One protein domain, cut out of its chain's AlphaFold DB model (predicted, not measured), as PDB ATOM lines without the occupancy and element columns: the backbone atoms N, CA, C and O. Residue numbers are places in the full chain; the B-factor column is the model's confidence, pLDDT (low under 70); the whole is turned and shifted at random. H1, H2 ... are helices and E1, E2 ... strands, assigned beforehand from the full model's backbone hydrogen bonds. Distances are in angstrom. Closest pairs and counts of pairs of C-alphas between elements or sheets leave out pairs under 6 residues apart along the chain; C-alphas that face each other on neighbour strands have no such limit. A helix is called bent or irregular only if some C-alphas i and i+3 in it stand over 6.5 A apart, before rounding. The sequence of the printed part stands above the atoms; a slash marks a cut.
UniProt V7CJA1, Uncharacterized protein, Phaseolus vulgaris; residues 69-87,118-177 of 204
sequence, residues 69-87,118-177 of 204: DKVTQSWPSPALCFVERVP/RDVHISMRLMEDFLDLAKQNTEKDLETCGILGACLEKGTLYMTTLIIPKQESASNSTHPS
ATOM      1  N   ASP A  69     -32.138  86.379  26.114       57.38
ATOM      2  CA  ASP A  69     -32.204  87.045  27.402       57.38
ATOM      3  C   ASP A  69     -32.751  88.456  27.190       57.38
ATOM      4  O   ASP A  69     -32.074  89.381  26.739       57.38
ATOM      5  N   LYS A  70     -34.038  88.634  27.506       51.19
ATOM      6  CA  LYS A  70     -34.605  89.975  27.662       51.19
ATOM      7  C   LYS A  70     -33.996  90.565  28.929       51.19
ATOM      8  O   LYS A  70     -34.365  90.177  30.039       51.19
ATOM      9  N   VAL A  71     -33.068  91.504  28.776       52.03
ATOM     10  CA  VAL A  71     -32.445  92.180  29.917       52.03
ATOM     11  C   VAL A  71     -33.467  93.163  30.480       52.03
ATOM     12  O   VAL A  71     -33.654  94.251  29.952       52.03
ATOM     13  N   THR A  72     -34.196  92.765  31.524       47.78
ATOM     14  CA  THR A  72     -35.252  93.587  32.149       47.78
ATOM     15  C   THR A  72     -34.737  94.518  33.247       47.78
ATOM     16  O   THR A  72     -35.480  95.394  33.684       47.78
ATOM     17  N   GLN A  73     -33.480  94.363  33.686       44.91
ATOM     18  CA  GLN A  73     -32.913  95.076  34.843       44.91
ATOM     19  C   GLN A  73     -31.730  96.004  34.516       44.91
ATOM     20  O   GLN A  73     -30.814  96.148  35.321       44.91
ATOM     21  N   SER A  74     -31.735  96.677  33.368       41.06
ATOM     22  CA  SER A  74     -30.819  97.796  33.124       41.06
ATOM     23  C   SER A  74     -31.606  99.097  33.065       41.06
ATOM     24  O   SER A  74     -32.408  99.314  32.159       41.06
ATOM     25  N   TRP A  75     -31.383  99.976  34.042       31.75
ATOM     26  CA  TRP A  75     -31.654 101.391  33.831       31.75
ATOM     27  C   TRP A  75     -30.501 101.969  32.995       31.75
ATOM     28  O   TRP A  75     -29.355 101.854  33.436       31.75
ATOM     29  N   PRO A  76     -30.771 102.573  31.818       52.53
ATOM     30  CA  PRO A  76     -32.078 102.774  31.188       52.53
ATOM     31  C   PRO A  76     -32.470 101.649  30.202       52.53
ATOM     32  O   PRO A  76     -31.655 101.196  29.411       52.53
ATOM     33  N   SER A  77     -33.767 101.308  30.215       38.44
ATOM     34  CA  SER A  77     -34.544 100.485  29.269       38.44
ATOM     35  C   SER A  77     -34.105  99.036  28.945       38.44
ATOM     36  O   SER A  77     -32.924  98.760  28.759       38.44
ATOM     37  N   PRO A  78     -35.074  98.103  28.763       51.34
ATOM     38  CA  PRO A  78     -34.768  96.742  28.337       51.34
ATOM     39  C   PRO A  78     -34.066  96.692  26.982       51.34
ATOM     40  O   PRO A  78     -34.557  97.286  26.020       51.34
ATOM     41  N   ALA A  79     -32.962  95.953  26.916       56.75
ATOM     42  CA  ALA A  79     -32.255  95.633  25.682       56.75
ATOM     43  C   ALA A  79     -32.469  94.156  25.331       56.75
ATOM     44  O   ALA A  79     -32.630  93.308  26.216       56.75
ATOM     45  N   LEU A  80     -32.466  93.855  24.033       60.09
ATOM     46  CA  LEU A  80     -32.347  92.479  23.565       60.09
ATOM     47  C   LEU A  80     -30.864  92.169  23.395       60.09
ATOM     48  O   LEU A  80     -30.150  92.920  22.723       60.09
ATOM     49  N   CYS A  81     -30.408  91.076  24.003       57.62
ATOM     50  CA  CYS A  81     -29.090  90.529  23.737       57.62
ATOM     51  C   CYS A  81     -29.214  89.137  23.118       57.62
ATOM     52  O   CYS A  81     -29.981  88.285  23.569       57.62
ATOM     53  N   PHE A  82     -28.429  88.926  22.070       64.44
ATOM     54  CA  PHE A  82     -28.199  87.617  21.489       64.44
ATOM     55  C   PHE A  82     -26.779  87.224  21.852       64.44
ATOM     56  O   PHE A  82     -25.825  87.910  21.481       64.44
ATOM     57  N   VAL A  83     -26.652  86.148  22.622       57.94
ATOM     58  CA  VAL A  83     -25.356  85.588  22.994       57.94
ATOM     59  C   VAL A  83     -25.192  84.285  22.246       57.94
ATOM     60  O   VAL A  83     -25.886  83.299  22.512       57.94
ATOM     61  N   GLU A  84     -24.241  84.261  21.324       60.31
ATOM     62  CA  GLU A  84     -23.810  83.003  20.761       60.31
ATOM     63  C   GLU A  84     -22.805  82.339  21.698       60.31
ATOM     64  O   GLU A  84     -21.707  82.838  21.943       60.31
ATOM     65  N   ARG A  85     -23.173  81.164  22.212       52.00
ATOM     66  CA  ARG A  85     -22.189  80.272  22.819       52.00
ATOM     67  C   ARG A  85     -21.368  79.662  21.698       52.00
ATOM     68  O   ARG A  85     -21.927  78.907  20.910       52.00
ATOM     69  N   VAL A  86     -20.073  79.972  21.671       46.69
ATOM     70  CA  VAL A  86     -19.090  79.370  20.762       46.69
ATOM     71  C   VAL A  86     -19.221  77.840  20.825       46.69
ATOM     72  O   VAL A  86     -18.887  77.251  21.859       46.69
ATOM     73  N   PRO A  87     -19.709  77.163  19.772       42.78
ATOM     74  CA  PRO A  87     -19.517  75.728  19.634       42.78
ATOM     75  C   PRO A  87     -18.037  75.521  19.298       42.78
ATOM     76  O   PRO A  87     -17.527  76.156  18.378       42.78
ATOM     77  N   ARG A 118      -5.391  94.165  15.586       78.50
ATOM     78  CA  ARG A 118      -5.781  92.864  16.134       78.50
ATOM     79  C   ARG A 118      -6.694  92.155  15.150       78.50
ATOM     80  O   ARG A 118      -7.525  92.806  14.516       78.50
ATOM     81  N   ASP A 119      -6.584  90.835  15.089       84.00
ATOM     82  CA  ASP A 119      -7.516  90.018  14.322       84.00
ATOM     83  C   ASP A 119      -8.910  90.080  14.951       84.00
ATOM     84  O   ASP A 119      -9.058  90.059  16.178       84.00
ATOM     85  N   VAL A 120      -9.938  90.152  14.106       85.94
ATOM     86  CA  VAL A 120     -11.344  90.163  14.515       85.94
ATOM     87  C   VAL A 120     -12.042  88.963  13.897       85.94
ATOM     88  O   VAL A 120     -12.014  88.768  12.683       85.94
ATOM     89  N   HIS A 121     -12.702  88.179  14.737       87.38
ATOM     90  CA  HIS A 121     -13.579  87.096  14.338       87.38
ATOM     91  C   HIS A 121     -15.028  87.485  14.640       87.38
ATOM     92  O   HIS A 121     -15.366  87.787  15.786       87.38
ATOM     93  N   ILE A 122     -15.879  87.470  13.616       87.88
ATOM     94  CA  ILE A 122     -17.307  87.784  13.725       87.88
ATOM     95  C   ILE A 122     -18.092  86.524  13.392       87.88
ATOM     96  O   ILE A 122     -17.896  85.944  12.322       87.88
ATOM     97  N   SER A 123     -18.990  86.113  14.289       81.56
ATOM     98  CA  SER A 123     -19.863  84.984  13.988       81.56
ATOM     99  C   SER A 123     -20.793  85.306  12.818       81.56
ATOM    100  O   SER A 123     -21.497  86.315  12.811       81.56
ATOM    101  N   MET A 124     -20.848  84.391  11.853       79.06
ATOM    102  CA  MET A 124     -21.786  84.468  10.739       79.06
ATOM    103  C   MET A 124     -23.242  84.444  11.208       79.06
ATOM    104  O   MET A 124     -24.072  85.166  10.666       79.06
ATOM    105  N   ARG A 125     -23.539  83.680  12.264       80.38
ATOM    106  CA  ARG A 125     -24.896  83.571  12.809       80.38
ATOM    107  C   ARG A 125     -25.366  84.881  13.418       80.38
ATOM    108  O   ARG A 125     -26.504  85.264  13.211       80.38
ATOM    109  N   LEU A 126     -24.464  85.611  14.073       85.12
ATOM    110  CA  LEU A 126     -24.758  86.945  14.587       85.12
ATOM    111  C   LEU A 126     -25.189  87.900  13.462       85.12
ATOM    112  O   LEU A 126     -26.109  88.695  13.645       85.12
ATOM    113  N   MET A 127     -24.538  87.817  12.297       86.00
ATOM    114  CA  MET A 127     -24.889  88.639  11.136       86.00
ATOM    115  C   MET A 127     -26.243  88.236  10.538       86.00
ATOM    116  O   MET A 127     -27.054  89.109  10.248       86.00
ATOM    117  N   GLU A 128     -26.500  86.934  10.384       85.88
ATOM    118  CA  GLU A 128     -27.796  86.412   9.922       85.88
ATOM    119  C   GLU A 128     -28.935  86.852  10.853       85.88
ATOM    120  O   GLU A 128     -29.928  87.415  10.396       85.88
ATOM    121  N   ASP A 129     -28.746  86.687  12.163       82.50
ATOM    122  CA  ASP A 129     -29.735  87.042  13.179       82.50
ATOM    123  C   ASP A 129     -30.031  88.555  13.172       82.50
ATOM    124  O   ASP A 129     -31.184  88.970  13.314       82.50
ATOM    125  N   PHE A 130     -29.010  89.399  12.965       89.31
ATOM    126  CA  PHE A 130     -29.202  90.844  12.821       89.31
ATOM    127  C   PHE A 130     -30.040  91.196  11.589       89.31
ATOM    128  O   PHE A 130     -30.939  92.033  11.682       89.31
ATOM    129  N   LEU A 131     -29.768  90.560  10.447       89.56
ATOM    130  CA  LEU A 131     -30.513  90.798   9.210       89.56
ATOM    131  C   LEU A 131     -31.977  90.367   9.347       89.56
ATOM    132  O   LEU A 131     -32.871  91.113   8.946       89.56
ATOM    133  N   ASP A 132     -32.231  89.210   9.959       89.12
ATOM    134  CA  ASP A 132     -33.589  88.726  10.213       89.12
ATOM    135  C   ASP A 132     -34.356  89.653  11.168       89.12
ATOM    136  O   ASP A 132     -35.528  89.958  10.929       89.12
ATOM    137  N   LEU A 133     -33.694  90.157  12.215       87.44
ATOM    138  CA  LEU A 133     -34.287  91.117  13.146       87.44
ATOM    139  C   LEU A 133     -34.597  92.462  12.472       87.44
ATOM    140  O   LEU A 133     -35.670  93.029  12.680       87.44
ATOM    141  N   ALA A 134     -33.667  92.977  11.665       87.62
ATOM    142  CA  ALA A 134     -33.799  94.267  10.996       87.62
ATOM    143  C   ALA A 134     -34.798  94.234   9.829       87.62
ATOM    144  O   ALA A 134     -35.307  95.284   9.440       87.62
ATOM    145  N   LYS A 135     -35.128  93.047   9.301       87.25
ATOM    146  CA  LYS A 135     -35.920  92.856   8.078       87.25
ATOM    147  C   LYS A 135     -37.181  93.719   8.000       87.25
ATOM    148  O   LYS A 135     -37.396  94.392   6.999       87.25
ATOM    149  N   GLN A 136     -38.009  93.730   9.046       83.75
ATOM    150  CA  GLN A 136     -39.264  94.499   9.040       83.75
ATOM    151  C   GLN A 136     -39.044  96.013   8.995       83.75
ATOM    152  O   GLN A 136     -39.890  96.744   8.477       83.75
ATOM    153  N   ASN A 137     -37.941  96.484   9.572       84.19
ATOM    154  CA  ASN A 137     -37.550  97.882   9.498       84.19
ATOM    155  C   ASN A 137     -36.984  98.177   8.107       84.19
ATOM    156  O   ASN A 137     -37.448  99.107   7.458       84.19
ATOM    157  N   THR A 138     -36.105  97.320   7.585       86.12
ATOM    158  CA  THR A 138     -35.547  97.429   6.230       86.12
ATOM    159  C   THR A 138     -36.638  97.494   5.154       86.12
ATOM    160  O   THR A 138     -36.578  98.351   4.278       86.12
ATOM    161  N   GLU A 139     -37.682  96.663   5.245       85.94
ATOM    162  CA  GLU A 139     -38.840  96.684   4.329       85.94
ATOM    163  C   GLU A 139     -39.625  98.008   4.364       85.94
ATOM    164  O   GLU A 139     -40.334  98.337   3.413       85.94
ATOM    165  N   LYS A 140     -39.506  98.772   5.454       83.94
ATOM    166  CA  LYS A 140     -40.145 100.080   5.650       83.94
ATOM    167  C   LYS A 140     -39.191 101.252   5.414       83.94
ATOM    168  O   LYS A 140     -39.562 102.375   5.744       83.94
ATOM    169  N   ASP A 141     -37.996 100.997   4.877       79.81
ATOM    170  CA  ASP A 141     -36.930 102.001   4.735       79.81
ATOM    171  C   ASP A 141     -36.539 102.614   6.099       79.81
ATOM    172  O   ASP A 141     -36.225 103.797   6.230       79.81
ATOM    173  N   LEU A 142     -36.629 101.792   7.148       81.06
ATOM    174  CA  LEU A 142     -36.298 102.130   8.523       81.06
ATOM    175  C   LEU A 142     -35.044 101.400   8.977       81.06
ATOM    176  O   LEU A 142     -34.738 100.272   8.584       81.06
ATOM    177  N   GLU A 143     -34.356 102.051   9.894       80.81
ATOM    178  CA  GLU A 143     -33.018 101.666  10.290       80.81
ATOM    179  C   GLU A 143     -33.042 100.889  11.584       80.81
ATOM    180  O   GLU A 143     -33.914 101.063  12.446       80.81
ATOM    181  N   THR A 144     -32.069  99.996  11.686       82.69
ATOM    182  CA  THR A 144     -31.827  99.208  12.882       82.69
ATOM    183  C   THR A 144     -30.334  99.215  13.138       82.69
ATOM    184  O   THR A 144     -29.558  98.745  12.317       82.69
ATOM    185  N   CYS A 145     -29.935  99.747  14.281       85.00
ATOM    186  CA  CYS A 145     -28.572  99.773  14.774       85.00
ATOM    187  C   CYS A 145     -28.391  98.696  15.845       85.00
ATOM    188  O   CYS A 145     -29.272  98.457  16.677       85.00
ATOM    189  N   GLY A 146     -27.224  98.062  15.835       85.81
ATOM    190  CA  GLY A 146     -26.812  97.085  16.832       85.81
ATOM    191  C   GLY A 146     -25.395  97.362  17.313       85.81
ATOM    192  O   GLY A 146     -24.575  97.916  16.586       85.81
ATOM    193  N   ILE A 147     -25.115  96.978  18.553       87.62
ATOM    194  CA  ILE A 147     -23.799  97.093  19.176       87.62
ATOM    195  C   ILE A 147     -23.197  95.692  19.258       87.62
ATOM    196  O   ILE A 147     -23.804  94.779  19.821       87.62
ATOM    197  N   LEU A 148     -21.991  95.533  18.716       87.69
ATOM    198  CA  LEU A 148     -21.232  94.289  18.810       87.69
ATOM    199  C   LEU A 148     -20.429  94.263  20.111       87.69
ATOM    200  O   LEU A 148     -19.528  95.073  20.326       87.69
ATOM    201  N   GLY A 149     -20.753  93.306  20.972       84.12
ATOM    202  CA  GLY A 149     -19.929  92.922  22.107       84.12
ATOM    203  C   GLY A 149     -18.839  91.947  21.665       84.12
ATOM    204  O   GLY A 149     -19.111  90.972  20.959       84.12
ATOM    205  N   ALA A 150     -17.606  92.199  22.106       84.06
ATOM    206  CA  ALA A 150     -16.449  91.365  21.807       84.06
ATOM    207  C   ALA A 150     -15.707  90.960  23.082       84.06
ATOM    208  O   ALA A 150     -15.580  91.757  24.014       84.06
ATOM    209  N   CYS A 151     -15.156  89.749  23.093       79.12
ATOM    210  CA  CYS A 151     -14.152  89.327  24.065       79.12
ATOM    211  C   CYS A 151     -12.782  89.190  23.385       79.12
ATOM    212  O   CYS A 151     -12.693  88.853  22.207       79.12
ATOM    213  N   LEU A 152     -11.705  89.478  24.117       84.00
ATOM    214  CA  LEU A 152     -10.338  89.306  23.631       84.00
ATOM    215  C   LEU A 152      -9.786  87.974  24.142       84.00
ATOM    216  O   LEU A 152      -9.615  87.809  25.348       84.00
ATOM    217  N   GLU A 153      -9.444  87.062  23.238       82.06
ATOM    218  CA  GLU A 153      -8.763  85.813  23.576       82.06
ATOM    219  C   GLU A 153      -7.514  85.650  22.703       82.06
ATOM    220  O   GLU A 153      -7.583  85.727  21.481       82.06
ATOM    221  N   LYS A 154      -6.349  85.439  23.336       83.56
ATOM    222  CA  LYS A 154      -5.059  85.162  22.662       83.56
ATOM    223  C   LYS A 154      -4.671  86.175  21.568       83.56
ATOM    224  O   LYS A 154      -3.977  85.831  20.622       83.56
ATOM    225  N   GLY A 155      -5.085  87.435  21.722       80.12
ATOM    226  CA  GLY A 155      -4.800  88.508  20.761       80.12
ATOM    227  C   GLY A 155      -5.862  88.698  19.673       80.12
ATOM    228  O   GLY A 155      -5.791  89.690  18.952       80.12
ATOM    229  N   THR A 156      -6.876  87.831  19.614       81.69
ATOM    230  CA  THR A 156      -7.993  87.904  18.664       81.69
ATOM    231  C   THR A 156      -9.267  88.384  19.364       81.69
ATOM    232  O   THR A 156      -9.597  87.943  20.467       81.69
ATOM    233  N   LEU A 157      -9.987  89.313  18.735       83.62
ATOM    234  CA  LEU A 157     -11.288  89.797  19.191       83.62
ATOM    235  C   LEU A 157     -12.399  88.911  18.634       83.62
ATOM    236  O   LEU A 157     -12.601  88.864  17.428       83.62
ATOM    237  N   TYR A 158     -13.152  88.260  19.511       85.44
ATOM    238  CA  TYR A 158     -14.288  87.420  19.154       85.44
ATOM    239  C   TYR A 158     -15.593  88.175  19.407       85.44
ATOM    240  O   TYR A 158     -16.026  88.339  20.551       85.44
ATOM    241  N   MET A 159     -16.226  88.637  18.330       87.56
ATOM    242  CA  MET A 159     -17.554  89.247  18.344       87.56
ATOM    243  C   MET A 159     -18.619  88.147  18.354       87.56
ATOM    244  O   MET A 159     -18.918  87.534  17.328       87.56
ATOM    245  N   THR A 160     -19.166  87.883  19.539       82.25
ATOM    246  CA  THR A 160     -20.124  86.788  19.806       82.25
ATOM    247  C   THR A 160     -21.443  87.281  20.392       82.25
ATOM    248  O   THR A 160     -22.365  86.495  20.599       82.25
ATOM    249  N   THR A 161     -21.537  88.580  20.690       82.06
ATOM    250  CA  THR A 161     -22.707  89.182  21.326       82.06
ATOM    251  C   THR A 161     -23.221  90.344  20.491       82.06
ATOM    252  O   THR A 161     -22.464  91.257  20.169       82.06
ATOM    253  N   LEU A 162     -24.514  90.337  20.178       86.25
ATOM    254  CA  LEU A 162     -25.212  91.454  19.545       86.25
ATOM    255  C   LEU A 162     -26.206  92.048  20.534       86.25
ATOM    256  O   LEU A 162     -27.063  91.342  21.068       86.25
ATOM    257  N   ILE A 163     -26.086  93.350  20.770       86.25
ATOM    258  CA  ILE A 163     -26.975  94.112  21.642       86.25
ATOM    259  C   ILE A 163     -27.774  95.069  20.772       86.25
ATOM    260  O   ILE A 163     -27.204  95.913  20.082       86.25
ATOM    261  N   ILE A 164     -29.096  94.967  20.836       85.38
ATOM    262  CA  ILE A 164     -30.003  95.870  20.134       85.38
ATOM    263  C   ILE A 164     -30.607  96.796  21.184       85.38
ATOM    264  O   ILE A 164     -31.512  96.382  21.923       85.38
ATOM    265  N   PRO A 165     -30.069  98.020  21.334       77.69
ATOM    266  CA  PRO A 165     -30.631  98.971  22.271       77.69
ATOM    267  C   PRO A 165     -32.020  99.399  21.797       77.69
ATOM    268  O   PRO A 165     -32.378  99.273  20.619       77.69
ATOM    269  N   LYS A 166     -32.796  99.972  22.718       76.25
ATOM    270  CA  LYS A 166     -33.953 100.758  22.302       76.25
ATOM    271  C   LYS A 166     -33.475 101.892  21.409       76.25
ATOM    272  O   LYS A 166     -32.561 102.626  21.774       76.25
ATOM    273  N   GLN A 167     -34.117 102.023  20.262       74.25
ATOM    274  CA  GLN A 167     -33.785 103.010  19.253       74.25
ATOM    275  C   GLN A 167     -35.070 103.545  18.639       74.25
ATOM    276  O   GLN A 167     -36.048 102.809  18.490       74.25
ATOM    277  N   GLU A 168     -35.062 104.826  18.301       64.31
ATOM    278  CA  GLU A 168     -36.082 105.418  17.449       64.31
ATOM    279  C   GLU A 168     -35.616 105.213  16.012       64.31
ATOM    280  O   GLU A 168     -34.604 105.775  15.599       64.31
ATOM    281  N   SER A 169     -36.310 104.349  15.271       60.22
ATOM    282  CA  SER A 169     -35.989 104.103  13.869       60.22
ATOM    283  C   SER A 169     -36.268 105.369  13.066       60.22
ATOM    284  O   SER A 169     -37.418 105.689  12.760       60.22
ATOM    285  N   ALA A 170     -35.211 106.106  12.750       56.56
ATOM    286  CA  ALA A 170     -35.255 107.238  11.846       56.56
ATOM    287  C   ALA A 170     -34.837 106.767  10.450       56.56
ATOM    288  O   ALA A 170     -33.971 105.915  10.322       56.56
ATOM    289  N   SER A 171     -35.466 107.289   9.402       54.16
ATOM    290  CA  SER A 171     -35.188 106.933   8.002       54.16
ATOM    291  C   SER A 171     -33.947 107.653   7.435       54.16
ATOM    292  O   SER A 171     -33.947 108.028   6.262       54.16
ATOM    293  N   ASN A 172     -32.970 108.031   8.273       53.88
ATOM    294  CA  ASN A 172     -31.928 109.002   7.911       53.88
ATOM    295  C   ASN A 172     -30.508 108.712   8.450       53.88
ATOM    296  O   ASN A 172     -29.882 109.599   9.021       53.88
ATOM    297  N   SER A 173     -29.957 107.526   8.235       51.38
ATOM    298  CA  SER A 173     -28.566 107.167   8.556       51.38
ATOM    299  C   SER A 173     -28.055 105.805   8.034       51.38
ATOM    300  O   SER A 173     -26.857 105.569   8.111       51.38
ATOM    301  N   THR A 174     -28.860 104.904   7.475       47.53
ATOM    302  CA  THR A 174     -28.434 103.611   6.926       47.53
ATOM    303  C   THR A 174     -29.129 103.383   5.597       47.53
ATOM    304  O   THR A 174     -30.219 103.881   5.340       47.53
ATOM    305  N   HIS A 175     -28.443 102.692   4.698       49.50
ATOM    306  CA  HIS A 175     -28.798 102.594   3.294       49.50
ATOM    307  C   HIS A 175     -29.447 101.235   2.983       49.50
ATOM    308  O   HIS A 175     -28.778 100.382   2.405       49.50
ATOM    309  N   PRO A 176     -30.728 100.984   3.317       52.41
ATOM    310  CA  PRO A 176     -31.393  99.757   2.879       52.41
ATOM    311  C   PRO A 176     -31.596  99.746   1.351       52.41
ATOM    312  O   PRO A 176     -31.601  98.681   0.741       52.41
ATOM    313  N   SER A 177     -31.679 100.930   0.724       51.94
ATOM    314  CA  SER A 177     -31.916 101.119  -0.720       51.94
ATOM    315  C   SER A 177     -30.789 101.865  -1.455       51.94
ATOM    316  O   SER A 177     -30.906 102.170  -2.641       51.94
TER     317      SER A 177
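Overview. This is residues 69 to 87 and 118 to 177 of the 204 residues of an uncharacterized protein of Phaseolus vulgaris (UniProt V7CJA1). Picture one strongly twisted sheet built round the long hairpin of E4 and E5, with a single helix, H1, over one face along E5; no named helix covers the other face. On the side of E5 away from E4, E2 pairs with its last part and the short E3 with its first part, and E1 adds an edge beyond E2. The printed part has 79 residues, with one named helix and five named strands; along the chain three strands come before H1 and two after it; the branched sheet is mixed, with E3 and E5 parallel and its other neighbour pairs antiparallel, and the class is mixed, helices and strands. The whole is only just loose, close to compact, with a radius of gyration of the C-alphas of 14.0 A and spans of 41 by 33 by 21 A.

Arrangement. Begin at E1, residues 69 to 71, which forms an antiparallel hairpin with E2, residues 79 to 83; N 71 and O 79 are 3.2 A apart, within hydrogen-bond range. On the other side of E2 look for E5, residues 156 to 164, antiparallel at 144 degrees, with N 82 and O 162 at 3.0 A. E3, residues 120 to 122, is parallel to E5 at 42 degrees, with N 121 and O 157 at 2.8 A. E4, residues 147 to 153, forms an antiparallel hairpin with E5 at 154 degrees, with N 147 and O 163 at 2.8 A. H1, residues 124 to 138, is on the sheet at a height over the sheet of 10.9 A, over E5; it runs along the strands, at 26 degrees to E5 on the local plane. Its closest C-alphas to E5 are those of Leu 126 and Leu 162, 6.7 A apart. In H1, 9 of 11 O i to N i+4 pairs are within hydrogen-bond range. E2 and E4 are apart.

Along the chain. Find C-alpha 69 at (-32.204, 87.045, 27.402), where E1 begins, 5.7 A long. E2 measures 12.5 A and E3 6.5 A. From C-alpha 124 at (-21.786, 84.468, 10.739), H1 runs 19.4 A; it is irregular, with C-alphas 133 and 136 at 7.3 A. E4 measures 19.3 A; E5 measures 23.5 A and ends at C-alpha 164, (-30.003, 95.870, 20.134).

Size, cuts and confidence. The two C-alphas farthest apart, those of Lys 140 and Lys 154, are 41.7 A apart. Residues 88 to 117 are not printed, and C-alphas 87 and 118 are 22.2 A apart across this cut. Of the links that are printed whole, none is long; residues 165 to 177 follow E5 with no named element. Mean pLDDT of the printed part is 72.2; look for values under 70 at residues 69 to 87 and 168 to 177.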